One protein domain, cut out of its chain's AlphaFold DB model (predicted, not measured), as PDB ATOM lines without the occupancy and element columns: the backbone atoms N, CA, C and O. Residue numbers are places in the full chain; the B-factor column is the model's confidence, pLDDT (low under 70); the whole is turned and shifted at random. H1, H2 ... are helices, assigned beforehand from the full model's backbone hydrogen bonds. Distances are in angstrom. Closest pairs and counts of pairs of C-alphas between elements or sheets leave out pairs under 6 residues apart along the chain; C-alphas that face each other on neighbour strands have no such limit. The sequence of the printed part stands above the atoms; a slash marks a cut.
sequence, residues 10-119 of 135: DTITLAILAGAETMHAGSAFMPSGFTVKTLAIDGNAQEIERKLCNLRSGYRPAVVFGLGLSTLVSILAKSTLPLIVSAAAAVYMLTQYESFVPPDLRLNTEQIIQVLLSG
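What this domain is: This is residues 10 to 119 of the 135 residues of an uncharacterized protein of Armatimonadetes bacterium (UniProt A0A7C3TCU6). Three long helices, H1, H4 and H5, form an up-and-down bundle, each running against the one before it, and two shorter helices, H2 and H3, lengthen it beyond one end into a rod. H6 lies crosswise over one side of the rod, near where H4 begins. The printed part has 110 residues with six named helices, H1 to H6 in chain order, and no named strand; its class is all helix. It is compact, with a radius of gyration of the C-alphas of 15.1 A, and spans 51 by 24 by 19 A.

Where its parts are: H1, residues 10 to 29, begins at C-alpha 10 (44.946, 27.243, -13.395) and is 28.4 A long. H2 is residues 33 to 39 and H3 residues 45 to 56. H4, residues 59 to 77, is 26.2 A long, and H5, residues 81 to 99, 27.0 A. H6, residues 109 to 118, ends at C-alpha 118 (57.318, -4.395, -11.816).

How they stand to each other: H1 touches H4 at a shallow tilt of 18 degrees, opposite ways; their closest C-alphas, Thr 22 and Gly 66, are 4.3 A apart. H1 touches H5, the same way, at a shallow tilt of 32 degrees, only just short of steep; the closest C-alphas, Ala 15 and Pro 82, are 3.7 A apart. H4 and H5 form a helical hairpin, with the C-alphas of Ser 70 and Leu 83 closest at 5.0 A. H2 and H3, also a helical hairpin, only just touch, with 3 pairs of C-alphas within 8 A; the closest, Leu 39 and Ile 48, are 7.1 A apart, and H3 touches with residues 48 to 52 alone. H3 and H4 meet only through their link. H6 only just touches H4, at residues 59 to 63 alone, with 3 pairs within 8 A, about perpendicular at 79 degrees; the closest C-alphas, Arg 60 and Leu 116, are 6.7 A apart. In H1 to H6 every O i to N i+4 pair is within hydrogen-bond range.

The domain as a whole: The C-alphas of Asp 10 and Asn 44, the two farthest apart, are 51.2 A apart. The printed part has no cut and no long link. Mean pLDDT of the printed part is 78.7; residues 33 to 34, 37 to 43, 45, 104, 109 and 115 to 119 are under 70.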
ATOM      1  N   ASP A  10      43.579  27.456 -12.920       84.06
ATOM      2  CA  ASP A  10      44.946  27.243 -13.395       84.06
ATOM      3  C   ASP A  10      45.426  25.819 -13.083       84.06
ATOM      4  O   ASP A  10      45.936  25.122 -13.962       84.06
ATOM      5  N   THR A  11      45.169  25.323 -11.869       83.12
ATOM      6  CA  THR A  11      45.471  23.942 -11.470       83.12
ATOM      7  C   THR A  11      44.695  22.922 -12.301       83.12
ATOM      8  O   THR A  11      45.244  21.880 -12.665       83.12
ATOM      9  N   ILE A  12      43.429  23.206 -12.620       86.69
ATOM     10  CA  ILE A  12      42.615  22.336 -13.482       86.69
ATOM     11  C   ILE A  12      43.202  22.303 -14.896       86.69
ATOM     12  O   ILE A  12      43.398  21.222 -15.449       86.69
ATOM     13  N   THR A  13      43.535  23.466 -15.456       88.62
ATOM     14  CA  THR A  13      44.150  23.583 -16.789       88.62
ATOM     15  C   THR A  13      45.457  22.803 -16.867       88.62
ATOM     16  O   THR A  13      45.653  22.013 -17.789       88.62
ATOM     17  N   LEU A  14      46.327  22.958 -15.865       87.62
ATOM     18  CA  LEU A  14      47.588  22.225 -15.775       87.62
ATOM     19  C   LEU A  14      47.378  20.715 -15.663       87.62
ATOM     20  O   LEU A  14      48.129  19.950 -16.261       87.62
ATOM     21  N   ALA A  15      46.357  20.275 -14.927       86.88
ATOM     22  CA  ALA A  15      46.055  18.857 -14.812       86.88
ATOM     23  C   ALA A  15      45.519  18.263 -16.122       86.88
ATOM     24  O   ALA A  15      45.912  17.158 -16.489       86.88
ATOM     25  N   ILE A  16      44.683  19.005 -16.853       89.50
ATOM     26  CA  ILE A  16      44.217  18.609 -18.190       89.50
ATOM     27  C   ILE A  16      45.402  18.515 -19.153       89.50
ATOM     28  O   ILE A  16      45.530  17.514 -19.855       89.50
ATOM     29  N   LEU A  17      46.287  19.516 -19.154       90.44
ATOM     30  CA  LEU A  17      47.479  19.525 -20.000       90.44
ATOM     31  C   LEU A  17      48.390  18.332 -19.678       90.44
ATOM     32  O   LEU A  17      48.791  17.606 -20.578       90.44
ATOM     33  N   ALA A  18      48.640  18.064 -18.395       88.31
ATOM     34  CA  ALA A  18      49.419  16.912 -17.943       88.31
ATOM     35  C   ALA A  18      48.809  15.574 -18.404       88.31
ATOM     36  O   ALA A  18      49.526  14.673 -18.850       88.31
ATOM     37  N   GLY A  19      47.479  15.448 -18.350       86.94
ATOM     38  CA  GLY A  19      46.759  14.299 -18.899       86.94
ATOM     39  C   GLY A  19      46.934  14.162 -20.414       86.94
ATOM     40  O   GLY A  19      47.291  13.086 -20.892       86.94
ATOM     41  N   ALA A  20      46.743  15.251 -21.161       89.00
ATOM     42  CA  ALA A  20      46.885  15.271 -22.616       89.00
ATOM     43  C   ALA A  20      48.313  14.926 -23.067       89.00
ATOM     44  O   ALA A  20      48.487  14.092 -23.953       89.00
ATOM     45  N   GLU A  21      49.333  15.481 -22.409       87.25
ATOM     46  CA  GLU A  21      50.742  15.168 -22.675       87.25
ATOM     47  C   GLU A  21      51.078  13.708 -22.345       87.25
ATOM     48  O   GLU A  21      51.840  13.062 -23.059       87.25
ATOM     49  N   THR A  22      50.457  13.135 -21.308       85.88
ATOM     50  CA  THR A  22      50.601  11.703 -20.998       85.88
ATOM     51  C   THR A  22      50.019  10.831 -22.113       85.88
ATOM     52  O   THR A  22      50.630   9.838 -22.507       85.88
ATOM     53  N   MET A  23      48.864  11.210 -22.668       86.25
ATOM     54  CA  MET A  23      48.270  10.513 -23.814       86.25
ATOM     55  C   MET A  23      49.101  10.689 -25.092       86.25
ATOM     56  O   MET A  23      49.264   9.732 -25.847       86.25
ATOM     57  N   HIS A  24      49.661  11.882 -25.310       87.50
ATOM     58  CA  HIS A  24      50.553  12.176 -26.431       87.50
ATOM     59  C   HIS A  24      51.856  11.368 -26.350       87.50
ATOM     60  O   HIS A  24      52.288  10.768 -27.328       87.50
ATOM     61  N   ALA A  25      52.466  11.275 -25.167       83.94
ATOM     62  CA  ALA A  25      53.604  10.390 -24.945       83.94
ATOM     63  C   ALA A  25      53.221   8.926 -25.207       83.94
ATOM     64  O   ALA A  25      53.962   8.194 -25.861       83.94
ATOM     65  N   GLY A  26      52.027   8.516 -24.770       80.25
ATOM     66  CA  GLY A  26      51.455   7.211 -25.087       80.25
ATOM     67  C   GLY A  26      51.454   6.913 -26.586       80.25
ATOM     68  O   GLY A  26      51.949   5.865 -26.984       80.25
ATOM     69  N   SER A  27      50.983   7.828 -27.436       79.06
ATOM     70  CA  SER A  27      50.975   7.609 -28.891       79.06
ATOM     71  C   SER A  27      52.363   7.627 -29.540       79.06
ATOM     72  O   SER A  27      52.536   7.034 -30.603       79.06
ATOM     73  N   ALA A  28      53.355   8.273 -28.919       80.56
ATOM     74  CA  ALA A  28      54.734   8.288 -29.409       80.56
ATOM     75  C   ALA A  28      55.494   6.988 -29.094       80.56
ATOM     76  O   ALA A  28      56.310   6.534 -29.897       80.56
ATOM     77  N   PHE A  29      55.238   6.386 -27.930       79.19
ATOM     78  CA  PHE A  29      55.944   5.187 -27.462       79.19
ATOM     79  C   PHE A  29      55.171   3.886 -27.694       79.19
ATOM     80  O   PHE A  29      55.771   2.811 -27.656       79.19
ATOM     81  N   MET A  30      53.859   3.960 -27.924       75.94
ATOM     82  CA  MET A  30      53.016   2.797 -28.176       75.94
ATOM     83  C   MET A  30      52.595   2.744 -29.647       75.94
ATOM     84  O   MET A  30      52.188   3.755 -30.220       75.94
ATOM     85  N   PRO A  31      52.641   1.560 -30.272       72.06
ATOM     86  CA  PRO A  31      52.135   1.381 -31.621       72.06
ATOM     87  C   PRO A  31      50.627   1.615 -31.661       72.06
ATOM     88  O   PRO A  31      49.908   1.352 -30.696       72.06
ATOM     89  N   SER A  32      50.137   2.084 -32.808       71.62
ATOM     90  CA  SER A  32      48.707   2.326 -32.987       71.62
ATOM     91  C   SER A  32      47.889   1.043 -32.780       71.62
ATOM     92  O   SER A  32      48.334  -0.052 -33.133       71.62
ATOM     93  N   GLY A  33      46.654   1.168 -32.283       66.50
ATOM     94  CA  GLY A  33      45.739   0.023 -32.159       66.50
ATOM     95  C   GLY A  33      45.481  -0.683 -33.498       66.50
ATOM     96  O   GLY A  33      45.246  -1.888 -33.530       66.50
ATOM     97  N   PHE A  34      45.612   0.041 -34.617       69.56
ATOM     98  CA  PHE A  34      45.595  -0.547 -35.955       69.56
ATOM     99  C   PHE A  34      46.770  -1.511 -36.151       69.56
ATOM    100  O   PHE A  34      46.543  -2.667 -36.482       69.56
ATOM    101  N   THR A  35      47.998  -1.076 -35.856       72.88
ATOM    102  CA  THR A  35      49.216  -1.900 -35.930       72.88
ATOM    103  C   THR A  35      49.097  -3.174 -35.094       72.88
ATOM    104  O   THR A  35      49.452  -4.251 -35.565       72.88
ATOM    105  N   VAL A  36      48.555  -3.072 -33.878       70.50
ATOM    106  CA  VAL A  36      48.323  -4.231 -32.997       70.50
ATOM    107  C   VAL A  36      47.334  -5.204 -33.631       70.50
ATOM    108  O   VAL A  36      47.608  -6.399 -33.713       70.50
ATOM    109  N   LYS A  37      46.206  -4.687 -34.129       69.12
ATOM    110  CA  LYS A  37      45.172  -5.498 -34.769       69.12
ATOM    111  C   LYS A  37      45.697  -6.208 -36.015       69.12
ATOM    112  O   LYS A  37      45.374  -7.369 -36.210       69.12
ATOM    113  N   THR A  38      46.506  -5.544 -36.841       69.75
ATOM    114  CA  THR A  38      47.086  -6.166 -38.041       69.75
ATOM    115  C   THR A  38      48.090  -7.260 -37.677       69.75
ATOM    116  O   THR A  38      48.054  -8.338 -38.256       69.75
ATOM    117  N   LEU A  39      48.947  -7.028 -36.678       67.50
ATOM    118  CA  LEU A  39      49.945  -8.012 -36.238       67.50
ATOM    119  C   LEU A  39      49.338  -9.218 -35.505       67.50
ATOM    120  O   LEU A  39      49.954 -10.279 -35.485       67.50
ATOM    121  N   ALA A  40      48.150  -9.065 -34.919       62.97
ATOM    122  CA  ALA A  40      47.416 -10.151 -34.271       62.97
ATOM    123  C   ALA A  40      46.707 -11.097 -35.261       62.97
ATOM    124  O   ALA A  40      46.197 -12.130 -34.837       62.97
ATOM    125  N   ILE A  41      46.648 -10.752 -36.553       60.22
ATOM    126  CA  ILE A  41      45.963 -11.548 -37.586       60.22
ATOM    127  C   ILE A  41      46.921 -12.547 -38.257       60.22
ATOM    128  O   ILE A  41      46.483 -13.626 -38.647       60.22
ATOM    129  N   ASP A  42      48.221 -12.238 -38.320       56.62
ATOM    130  CA  ASP A  42      49.211 -13.030 -39.058       56.62
ATOM    131  C   ASP A  42      50.323 -13.575 -38.137       56.62
ATOM    132  O   ASP A  42      51.324 -12.905 -37.849       56.62
ATOM    133  N   GLY A  43      50.166 -14.823 -37.679       59.28
ATOM    134  CA  GLY A  43      51.224 -15.564 -36.987       59.28
ATOM    135  C   GLY A  43      50.758 -16.819 -36.248       59.28
ATOM    136  O   GLY A  43      49.582 -16.987 -35.936       59.28
ATOM    137  N   ASN A  44      51.707 -17.704 -35.930       72.62
ATOM    138  CA  ASN A  44      51.506 -18.735 -34.908       72.62
ATOM    139  C   ASN A  44      51.250 -18.048 -33.546       72.62
ATOM    140  O   ASN A  44      51.818 -16.988 -33.286       72.62
ATOM    141  N   ALA A  45      50.441 -18.640 -32.661       68.12
ATOM    142  CA  ALA A  45      50.070 -18.072 -31.358       68.12
ATOM    143  C   ALA A  45      51.288 -17.603 -30.532       68.12
ATOM    144  O   ALA A  45      51.278 -16.504 -29.980       68.12
ATOM    145  N   GLN A  46      52.381 -18.375 -30.544       70.88
ATOM    146  CA  GLN A  46      53.646 -18.013 -29.883       70.88
ATOM    147  C   GLN A  46      54.328 -16.780 -30.502       70.88
ATOM    148  O   GLN A  46      54.986 -16.000 -29.814       70.88
ATOM    149  N   GLU A  47      54.191 -16.585 -31.812       72.19
ATOM    150  CA  GLU A  47      54.770 -15.436 -32.508       72.19
ATOM    151  C   GLU A  47      53.955 -14.163 -32.250       72.19
ATOM    152  O   GLU A  47      54.533 -13.090 -32.057       72.19
ATOM    153  N   ILE A  48      52.625 -14.290 -32.187       72.56
ATOM    154  CA  ILE A  48      51.710 -13.209 -31.804       72.56
ATOM    155  C   ILE A  48      52.009 -12.757 -30.371       72.56
ATOM    156  O   ILE A  48      52.170 -11.562 -30.132       72.56
ATOM    157  N   GLU A  49      52.167 -13.694 -29.435       70.12
ATOM    158  CA  GLU A  49      52.521 -13.393 -28.044       70.12
ATOM    159  C   GLU A  49      53.858 -12.649 -27.945       70.12
ATOM    160  O   GLU A  49      53.935 -11.582 -27.334       70.12
ATOM    161  N   ARG A  50      54.901 -13.135 -28.631       73.19
ATOM    162  CA  ARG A  50      56.216 -12.476 -28.641       73.19
ATOM    163  C   ARG A  50      56.154 -11.062 -29.226       73.19
ATOM    164  O   ARG A  50      56.784 -10.147 -28.693       73.19
ATOM    165  N   LYS A  51      55.402 -10.867 -30.315       73.62
ATOM    166  CA  LYS A  51      55.175  -9.539 -30.907       73.62
ATOM    167  C   LYS A  51      54.445  -8.636 -29.914       73.62
ATOM    168  O   LYS A  51      54.905  -7.524 -29.681       73.62
ATOM    169  N   LEU A  52      53.385  -9.116 -29.267       73.38
ATOM    170  CA  LEU A  52      52.650  -8.363 -28.247       73.38
ATOM    171  C   LEU A  52      53.533  -7.983 -27.053       73.38
ATOM    172  O   LEU A  52      53.497  -6.824 -26.649       73.38
ATOM    173  N   CYS A  53      54.377  -8.881 -26.540       71.38
ATOM    174  CA  CYS A  53      55.334  -8.563 -25.472       71.38
ATOM    175  C   CYS A  53      56.288  -7.429 -25.869       71.38
ATOM    176  O   CYS A  53      56.487  -6.481 -25.107       71.38
ATOM    177  N   ASN A  54      56.814  -7.463 -27.096       72.38
ATOM    178  CA  ASN A  54      57.657  -6.382 -27.604       72.38
ATOM    179  C   ASN A  54      56.889  -5.060 -27.723       72.38
ATOM    180  O   ASN A  54      57.433  -4.011 -27.390       72.38
ATOM    181  N   LEU A  55      55.626  -5.084 -28.150       72.12
ATOM    182  CA  LEU A  55      54.813  -3.871 -28.268       72.12
ATOM    183  C   LEU A  55      54.442  -3.297 -26.882       72.12
ATOM    184  O   LEU A  55      54.481  -2.083 -26.689       72.12
ATOM    185  N   ARG A  56      54.177  -4.160 -25.887       74.50
ATOM    186  CA  ARG A  56      53.927  -3.775 -24.484       74.50
ATOM    187  C   ARG A  56      55.144  -3.136 -23.812       74.50
ATOM    188  O   ARG A  56      54.985  -2.357 -22.875       74.50
ATOM    189  N   SER A  57      56.358  -3.397 -24.298       74.50
ATOM    190  CA  SER A  57      57.573  -2.761 -23.764       74.50
ATOM    191  C   SER A  57      57.540  -1.225 -23.855       74.50
ATOM    192  O   SER A  57      58.134  -0.552 -23.011       74.50
ATOM    193  N   GLY A  58      56.777  -0.670 -24.808       74.25
ATOM    194  CA  GLY A  58      56.566   0.769 -24.982       74.25
ATOM    195  C   GLY A  58      55.739   1.434 -23.874       74.25
ATOM    196  O   GLY A  58      55.841   2.645 -23.679       74.25
ATOM    197  N   TYR A  59      54.982   0.668 -23.079       78.25
ATOM    198  CA  TYR A  59      54.189   1.214 -21.970       78.25
ATOM    199  C   TYR A  59      55.060   1.895 -20.922       78.25
ATOM    200  O   TYR A  59      54.732   2.959 -20.403       78.25
ATOM    201  N   ARG A  60      56.191   1.269 -20.598       76.19
ATOM    202  CA  ARG A  60      57.068   1.716 -19.523       76.19
ATOM    203  C   ARG A  60      57.667   3.100 -19.797       76.19
ATOM    204  O   ARG A  60      57.486   3.966 -18.943       76.19
ATOM    205  N   PRO A  61      58.343   3.359 -20.934       82.50
ATOM    206  CA  PRO A  61      58.846   4.698 -21.220       82.50
ATOM    207  C   PRO A  61      57.716   5.730 -21.328       82.50
ATOM    208  O   PRO A  61      57.887   6.834 -20.818       82.50
ATOM    209  N   ALA A  62      56.546   5.367 -21.878       84.00
ATOM    210  CA  ALA A  62      55.389   6.264 -21.955       84.00
ATOM    211  C   ALA A  62      54.911   6.727 -20.571       84.00
ATOM    212  O   ALA A  62      54.739   7.919 -20.318       84.00
ATOM    213  N   VAL A  63      54.729   5.774 -19.657       83.81
ATOM    214  CA  VAL A  63      54.214   6.029 -18.309       83.81
ATOM    215  C   VAL A  63      55.250   6.754 -17.462       83.81
ATOM    216  O   VAL A  63      54.907   7.712 -16.776       83.81
ATOM    217  N   VAL A  64      56.522   6.348 -17.531       86.25
ATOM    218  CA  VAL A  64      57.614   7.023 -16.812       86.25
ATOM    219  C   VAL A  64      57.740   8.474 -17.265       86.25
ATOM    220  O   VAL A  64      57.882   9.360 -16.424       86.25
ATOM    221  N   PHE A  65      57.643   8.735 -18.570       87.00
ATOM    222  CA  PHE A  65      57.674  10.092 -19.099       87.00
ATOM    223  C   PHE A  65      56.458  10.907 -18.636       87.00
ATOM    224  O   PHE A  65      56.630  11.977 -18.055       87.00
ATOM    225  N   GLY A  66      55.240  10.386 -18.825       87.00
ATOM    226  CA  GLY A  66      54.002  11.082 -18.461       87.00
ATOM    227  C   GLY A  66      53.893  11.373 -16.963       87.00
ATOM    228  O   GLY A  66      53.656  12.517 -16.567       87.00
ATOM    229  N   LEU A  67      54.149  10.372 -16.116       87.94
ATOM    230  CA  LEU A  67      54.150  10.543 -14.661       87.94
ATOM    231  C   LEU A  67      55.315  11.411 -14.185       87.94
ATOM    232  O   LEU A  67      55.136  12.202 -13.261       87.94
ATOM    233  N   GLY A  68      56.495  11.301 -14.800       88.50
ATOM    234  CA  GLY A  68      57.657  12.126 -14.466       88.50
ATOM    235  C   GLY A  68      57.403  13.608 -14.740       88.50
ATOM    236  O   GLY A  68      57.587  14.445 -13.852       88.50
ATOM    237  N   LEU A  69      56.888  13.927 -15.931       88.31
ATOM    238  CA  LEU A  69      56.488  15.285 -16.299       88.31
ATOM    239  C   LEU A  69      55.380  15.803 -15.373       88.31
ATOM    240  O   LEU A  69      55.464  16.913 -14.852       88.31
ATOM    241  N   SER A  70      54.376  14.978 -15.089       87.56
ATOM    242  CA  SER A  70      53.249  15.373 -14.238       87.56
ATOM    243  C   SER A  70      53.639  15.529 -12.772       87.56
ATOM    244  O   SER A  70      53.079  16.372 -12.078       87.56
ATOM    245  N   THR A  71      54.647  14.790 -12.304       90.81
ATOM    246  CA  THR A  71      55.252  14.985 -10.979       90.81
ATOM    247  C   THR A  71      55.935  16.348 -10.898       90.81
ATOM    248  O   THR A  71      55.712  17.080  -9.934       90.81
ATOM    249  N   LEU A  72      56.709  16.731 -11.921       89.44
ATOM    250  CA  LEU A  72      57.314  18.065 -12.014       89.44
ATOM    251  C   LEU A  72      56.239  19.161 -11.987       89.44
ATOM    252  O   LEU A  72      56.332  20.087 -11.180       89.44
ATOM    253  N   VAL A  73      55.185  19.019 -12.796       87.69
ATOM    254  CA  VAL A  73      54.052  19.961 -12.820       87.69
ATOM    255  C   VAL A  73      53.360  20.026 -11.455       87.69
ATOM    256  O   VAL A  73      53.082  21.114 -10.960       87.69
ATOM    257  N   SER A  74      53.139  18.886 -10.797       88.25
ATOM    258  CA  SER A  74      52.538  18.817  -9.463       88.25
ATOM    259  C   SER A  74      53.373  19.497  -8.378       88.25
ATOM    260  O   SER A  74      52.812  20.142  -7.491       88.25
ATOM    261  N   ILE A  75      54.704  19.393  -8.444       88.31
ATOM    262  CA  ILE A  75      55.615  20.083  -7.521       88.31
ATOM    263  C   ILE A  75      55.547  21.598  -7.743       88.31
ATOM    264  O   ILE A  75      55.412  22.350  -6.776       88.31
ATOM    265  N   LEU A  76      55.590  22.047  -9.003       86.56
ATOM    266  CA  LEU A  76      55.537  23.469  -9.357       86.56
ATOM    267  C   LEU A  76      54.193  24.106  -8.980       86.56
ATOM    268  O   LEU A  76      54.165  25.174  -8.371       86.56
ATOM    269  N   ALA A  77      53.089  23.419  -9.274       83.94
ATOM    270  CA  ALA A  77      51.733  23.863  -8.955       83.94
ATOM    271  C   ALA A  77      51.341  23.623  -7.485       83.94
ATOM    272  O   ALA A  77      50.272  24.049  -7.058       83.94
ATOM    273  N   LYS A  78      52.177  22.917  -6.704       85.44
ATOM    274  CA  LYS A  78      51.887  22.489  -5.320       85.44
ATOM    275  C   LYS A  78      50.526  21.790  -5.188       85.44
ATOM    276  O   LYS A  78      49.820  21.949  -4.191       85.44
ATOM    277  N   SER A  79      50.165  21.009  -6.203       82.44
ATOM    278  CA  SER A  79      48.885  20.314  -6.308       82.44
ATOM    279  C   SER A  79      49.109  18.897  -6.805       82.44
ATOM    280  O   SER A  79      49.854  18.672  -7.754       82.44
ATOM    281  N   THR A  80      48.446  17.922  -6.190       87.12
ATOM    282  CA  THR A  80      48.493  16.521  -6.634       87.12
ATOM    283  C   THR A  80      47.565  16.239  -7.815       87.12
ATOM    284  O   THR A  80      47.628  15.151  -8.381       87.12
ATOM    285  N   LEU A  81      46.719  17.199  -8.206       87.38
ATOM    286  CA  LEU A  81      45.732  17.021  -9.271       87.38
ATOM    287  C   LEU A  81      46.375  16.625 -10.619       87.38
ATOM    288  O   LEU A  81      45.917  15.642 -11.200       87.38
ATOM    289  N   PRO A  82      47.449  17.291 -11.100       87.56
ATOM    290  CA  PRO A  82      48.104  16.912 -12.355       87.56
ATOM    291  C   PRO A  82      48.644  15.481 -12.353       87.56
ATOM    292  O   PRO A  82      48.449  14.747 -13.320       87.56
ATOM    293  N   LEU A  83      49.246  15.050 -11.242       88.31
ATOM    294  CA  LEU A  83      49.725  13.682 -11.081       88.31
ATOM    295  C   LEU A  83      48.584  12.655 -11.129       88.31
ATOM    296  O   LEU A  83      48.717  11.629 -11.790       88.31
ATOM    297  N   ILE A  84      47.459  12.932 -10.460       88.19
ATOM    298  CA  ILE A  84      46.289  12.038 -10.457       88.19
ATOM    299  C   ILE A  84      45.700  11.921 -11.866       88.19
ATOM    300  O   ILE A  84      45.425  10.812 -12.322       88.19
ATOM    301  N   VAL A  85      45.524  13.047 -12.563       90.06
ATOM    302  CA  VAL A  85      44.964  13.055 -13.922       90.06
ATOM    303  C   VAL A  85      45.889  12.331 -14.898       90.06
ATOM    304  O   VAL A  85      45.414  11.528 -15.695       90.06
ATOM    305  N   SER A  86      47.202  12.533 -14.799       88.50
ATOM    306  CA  SER A  86      48.184  11.799 -15.603       88.50
ATOM    307  C   SER A  86      48.174  10.297 -15.319       88.50
ATOM    308  O   SER A  86      48.142   9.499 -16.254       88.50
ATOM    309  N   ALA A  87      48.106   9.886 -14.050       87.25
ATOM    310  CA  ALA A  87      47.990   8.475 -13.691       87.25
ATOM    311  C   ALA A  87      46.708   7.843 -14.254       87.25
ATOM    312  O   ALA A  87      46.750   6.749 -14.815       87.25
ATOM    313  N   ALA A  88      45.577   8.551 -14.175       88.44
ATOM    314  CA  ALA A  88      44.325   8.105 -14.775       88.44
ATOM    315  C   ALA A  88      44.422   8.009 -16.309       88.44
ATOM    316  O   ALA A  88      43.967   7.024 -16.890       88.44
ATOM    317  N   ALA A  89      45.057   8.985 -16.964       89.50
ATOM    318  CA  ALA A  89      45.278   8.987 -18.409       89.50
ATOM    319  C   ALA A  89      46.180   7.826 -18.861       89.50
ATOM    320  O   ALA A  89      45.884   7.172 -19.861       89.50
ATOM    321  N   ALA A  90      47.234   7.519 -18.102       86.56
ATOM    322  CA  ALA A  90      48.103   6.374 -18.351       86.56
ATOM    323  C   ALA A  90      47.324   5.048 -18.288       86.56
ATOM    324  O   ALA A  90      47.393   4.246 -19.221       86.56
ATOM    325  N   VAL A  91      46.524   4.842 -17.234       85.12
ATOM    326  CA  VAL A  91      45.661   3.654 -17.097       85.12
ATOM    327  C   VAL A  91      44.641   3.580 -18.237       85.12
ATOM    328  O   VAL A  91      44.448   2.517 -18.829       85.12
ATOM    329  N   TYR A  92      44.019   4.705 -18.593       86.31
ATOM    330  CA  TYR A  92      43.081   4.762 -19.711       86.31
ATOM    331  C   TYR A  92      43.740   4.337 -21.031       86.31
ATOM    332  O   TYR A  92      43.213   3.468 -21.719       86.31
ATOM    333  N   MET A  93      44.924   4.861 -21.357       84.44
ATOM    334  CA  MET A  93      45.652   4.486 -22.578       84.44
ATOM    335  C   MET A  93      45.991   2.992 -22.627       84.44
ATOM    336  O   MET A  93      45.806   2.354 -23.662       84.44
ATOM    337  N   LEU A  94      46.420   2.416 -21.502       79.69
ATOM    338  CA  LEU A  94      46.690   0.980 -21.377       79.69
ATOM    339  C   LEU A  94      45.439   0.133 -21.611       79.69
ATOM    340  O   LEU A  94      45.468  -0.817 -22.390       79.69
ATOM    341  N   THR A  95      44.322   0.494 -20.978       81.00
ATOM    342  CA  THR A  95      43.054  -0.231 -21.158       81.00
ATOM    343  C   THR A  95      42.527  -0.132 -22.590       81.00
ATOM    344  O   THR A  95      42.073  -1.133 -23.145       81.00
ATOM    345  N   GLN A  96      42.638   1.041 -23.224       81.56
ATOM    346  CA  GLN A  96      42.294   1.209 -24.635       81.56
ATOM    347  C   GLN A  96      43.184   0.348 -25.524       81.56
ATOM    348  O   GLN A  96      42.670  -0.347 -26.394       81.56
ATOM    349  N   TYR A  97      44.492   0.325 -25.282       78.44
ATOM    350  CA  TYR A  97      45.409  -0.506 -26.050       78.44
ATOM    351  C   TYR A  97      45.068  -2.002 -25.931       78.44
ATOM    352  O   TYR A  97      44.936  -2.685 -26.946       78.44
ATOM    353  N   GLU A  98      44.856  -2.510 -24.714       76.06
ATOM    354  CA  GLU A  98      44.512  -3.924 -24.489       76.06
ATOM    355  C   GLU A  98      43.152  -4.299 -25.108       76.06
ATOM    356  O   GLU A  98      42.928  -5.450 -25.476       76.06
ATOM    357  N   SER A  99      42.248  -3.336 -25.324       80.00
ATOM    358  CA  SER A  99      40.973  -3.588 -26.011       80.00
ATOM    359  C   SER A  99      41.131  -4.005 -27.483       80.00
ATOM    360  O   SER A  99      40.230  -4.648 -28.032       80.00
ATOM    361  N   PHE A 100      42.272  -3.697 -28.110       74.25
ATOM    362  CA  PHE A 100      42.599  -4.106 -29.481       74.25
ATOM    363  C   PHE A 100      43.294  -5.471 -29.556       74.25
ATOM    364  O   PHE A 100      43.438  -6.023 -30.646       74.25
ATOM    365  N   VAL A 101      43.702  -6.027 -28.413       75.06
ATOM    366  CA  VAL A 101      44.326  -7.350 -28.308       75.06
ATOM    367  C   VAL A 101      43.229  -8.433 -28.266       75.06
ATOM    368  O   VAL A 101      42.144  -8.184 -27.713       75.06
ATOM    369  N   PRO A 102      43.454  -9.628 -28.848       72.69
ATOM    370  CA  PRO A 102      42.549 -10.769 -28.707       72.69
ATOM    371  C   PRO A 102      42.237 -11.096 -27.230       72.69
ATOM    372  O   PRO A 102      43.143 -10.997 -26.402       72.69
ATOM    373  N   PRO A 103      40.983 -11.445 -26.862       72.19
ATOM    374  CA  PRO A 103      40.548 -11.586 -25.462       72.19
ATOM    375  C   PRO A 103      41.370 -12.576 -24.632       72.19
ATOM    376  O   PRO A 103      41.574 -12.364 -23.442       72.19
ATOM    377  N   ASP A 104      41.840 -13.634 -25.278       69.50
ATOM    378  CA  ASP A 104      42.682 -14.709 -24.756       69.50
ATOM    379  C   ASP A 104      44.096 -14.252 -24.362       69.50
ATOM    380  O   ASP A 104      44.747 -14.899 -23.541       69.50
ATOM    381  N   LEU A 105      44.546 -13.113 -24.895       71.12
ATOM    382  CA  LEU A 105      45.873 -12.539 -24.667       71.12
ATOM    383  C   LEU A 105      45.827 -11.202 -23.914       71.12
ATOM    384  O   LEU A 105      46.878 -10.587 -23.707       71.12
ATOM    385  N   ARG A 106      44.639 -10.728 -23.516       73.75
ATOM    386  CA  ARG A 106      44.470  -9.461 -22.788       73.75
ATOM    387  C   ARG A 106      45.015  -9.550 -21.377       73.75
ATOM    388  O   ARG A 106      44.792 -10.528 -20.668       73.75
ATOM    389  N   LEU A 107      45.637  -8.462 -20.943       71.69
ATOM    390  CA  LEU A 107      45.928  -8.265 -19.532       71.69
ATOM    391  C   LEU A 107      44.658  -7.892 -18.768       71.69
ATOM    392  O   LEU A 107      43.888  -7.030 -19.197       71.69
ATOM    393  N   ASN A 108      44.462  -8.503 -17.600       76.94
ATOM    394  CA  ASN A 108      43.489  -8.011 -16.633       76.94
ATOM    395  C   ASN A 108      44.026  -6.754 -15.916       76.94
ATOM    396  O   ASN A 108      45.216  -6.436 -15.975       76.94
ATOM    397  N   THR A 109      43.153  -6.027 -15.217       69.56
ATOM    398  CA  THR A 109      43.516  -4.766 -14.549       69.56
ATOM    399  C   THR A 109      44.664  -4.924 -13.550       69.56
ATOM    400  O   THR A 109      45.524  -4.049 -13.467       69.56
ATOM    401  N   GLU A 110      44.725  -6.038 -12.819       73.56
ATOM    402  CA  GLU A 110      45.815  -6.292 -11.871       73.56
ATOM    403  C   GLU A 110      47.149  -6.522 -12.582       73.56
ATOM    404  O   GLU A 110      48.170  -5.987 -12.159       73.56
ATOM    405  N   GLN A 111      47.146  -7.250 -13.698       74.25
ATOM    406  CA  GLN A 111      48.330  -7.463 -14.523       74.25
ATOM    407  C   GLN A 111      48.790  -6.164 -15.189       74.25
ATOM    408  O   GLN A 111      49.990  -5.928 -15.265       74.25
ATOM    409  N   ILE A 112      47.869  -5.286 -15.608       72.88
ATOM    410  CA  ILE A 112      48.214  -3.941 -16.101       72.88
ATOM    411  C   ILE A 112      48.942  -3.161 -15.004       72.88
ATOM    412  O   ILE A 112      50.015  -2.610 -15.246       72.88
ATOM    413  N   ILE A 113      48.400  -3.150 -13.784       71.62
ATOM    414  CA  ILE A 113      49.028  -2.480 -12.638       71.62
ATOM    415  C   ILE A 113      50.390  -3.108 -12.321       71.62
ATOM    416  O   ILE A 113      51.352  -2.388 -12.074       71.62
ATOM    417  N   GLN A 114      50.520  -4.432 -12.375       71.50
ATOM    418  CA  GLN A 114      51.811  -5.076 -12.169       71.50
ATOM    419  C   GLN A 114      52.813  -4.725 -13.262       71.50
ATOM    420  O   GLN A 114      53.932  -4.377 -12.922       71.50
ATOM    421  N   VAL A 115      52.439  -4.722 -14.540       69.12
ATOM    422  CA  VAL A 115      53.334  -4.308 -15.636       69.12
ATOM    423  C   VAL A 115      53.815  -2.865 -15.437       69.12
ATOM    424  O   VAL A 115      54.986  -2.563 -15.674       69.12
ATOM    425  N   LEU A 116      52.939  -1.991 -14.928       67.06
ATOM    426  CA  LEU A 116      53.287  -0.619 -14.559       67.06
ATOM    427  C   LEU A 116      54.284  -0.538 -13.388       67.06
ATOM    428  O   LEU A 116      55.139   0.346 -13.385       67.06
ATOM    429  N   LEU A 117      54.179  -1.436 -12.402       68.31
ATOM    430  CA  LEU A 117      54.959  -1.398 -11.157       68.31
ATOM    431  C   LEU A 117      56.251  -2.233 -11.190       68.31
ATOM    432  O   LEU A 117      57.256  -1.827 -10.612       68.31
ATOM    433  N   SER A 118      56.234  -3.403 -11.828       62.34
ATOM    434  CA  SER A 118      57.318  -4.395 -11.816       62.34
ATOM    435  C   SER A 118      58.262  -4.262 -13.010       62.34
ATOM    436  O   SER A 118      59.399  -4.729 -12.957       62.34
ATOM    437  N   GLY A 119      57.823  -3.615 -14.096       53.38
ATOM    438  CA  GLY A 119      58.638  -3.405 -15.290       53.38
ATOM    439  C   GLY A 119      59.076  -4.688 -16.009       53.38
ATOM    440  O   GLY A 119      59.930  -4.589 -16.894       53.38
TER     441      GLY A 119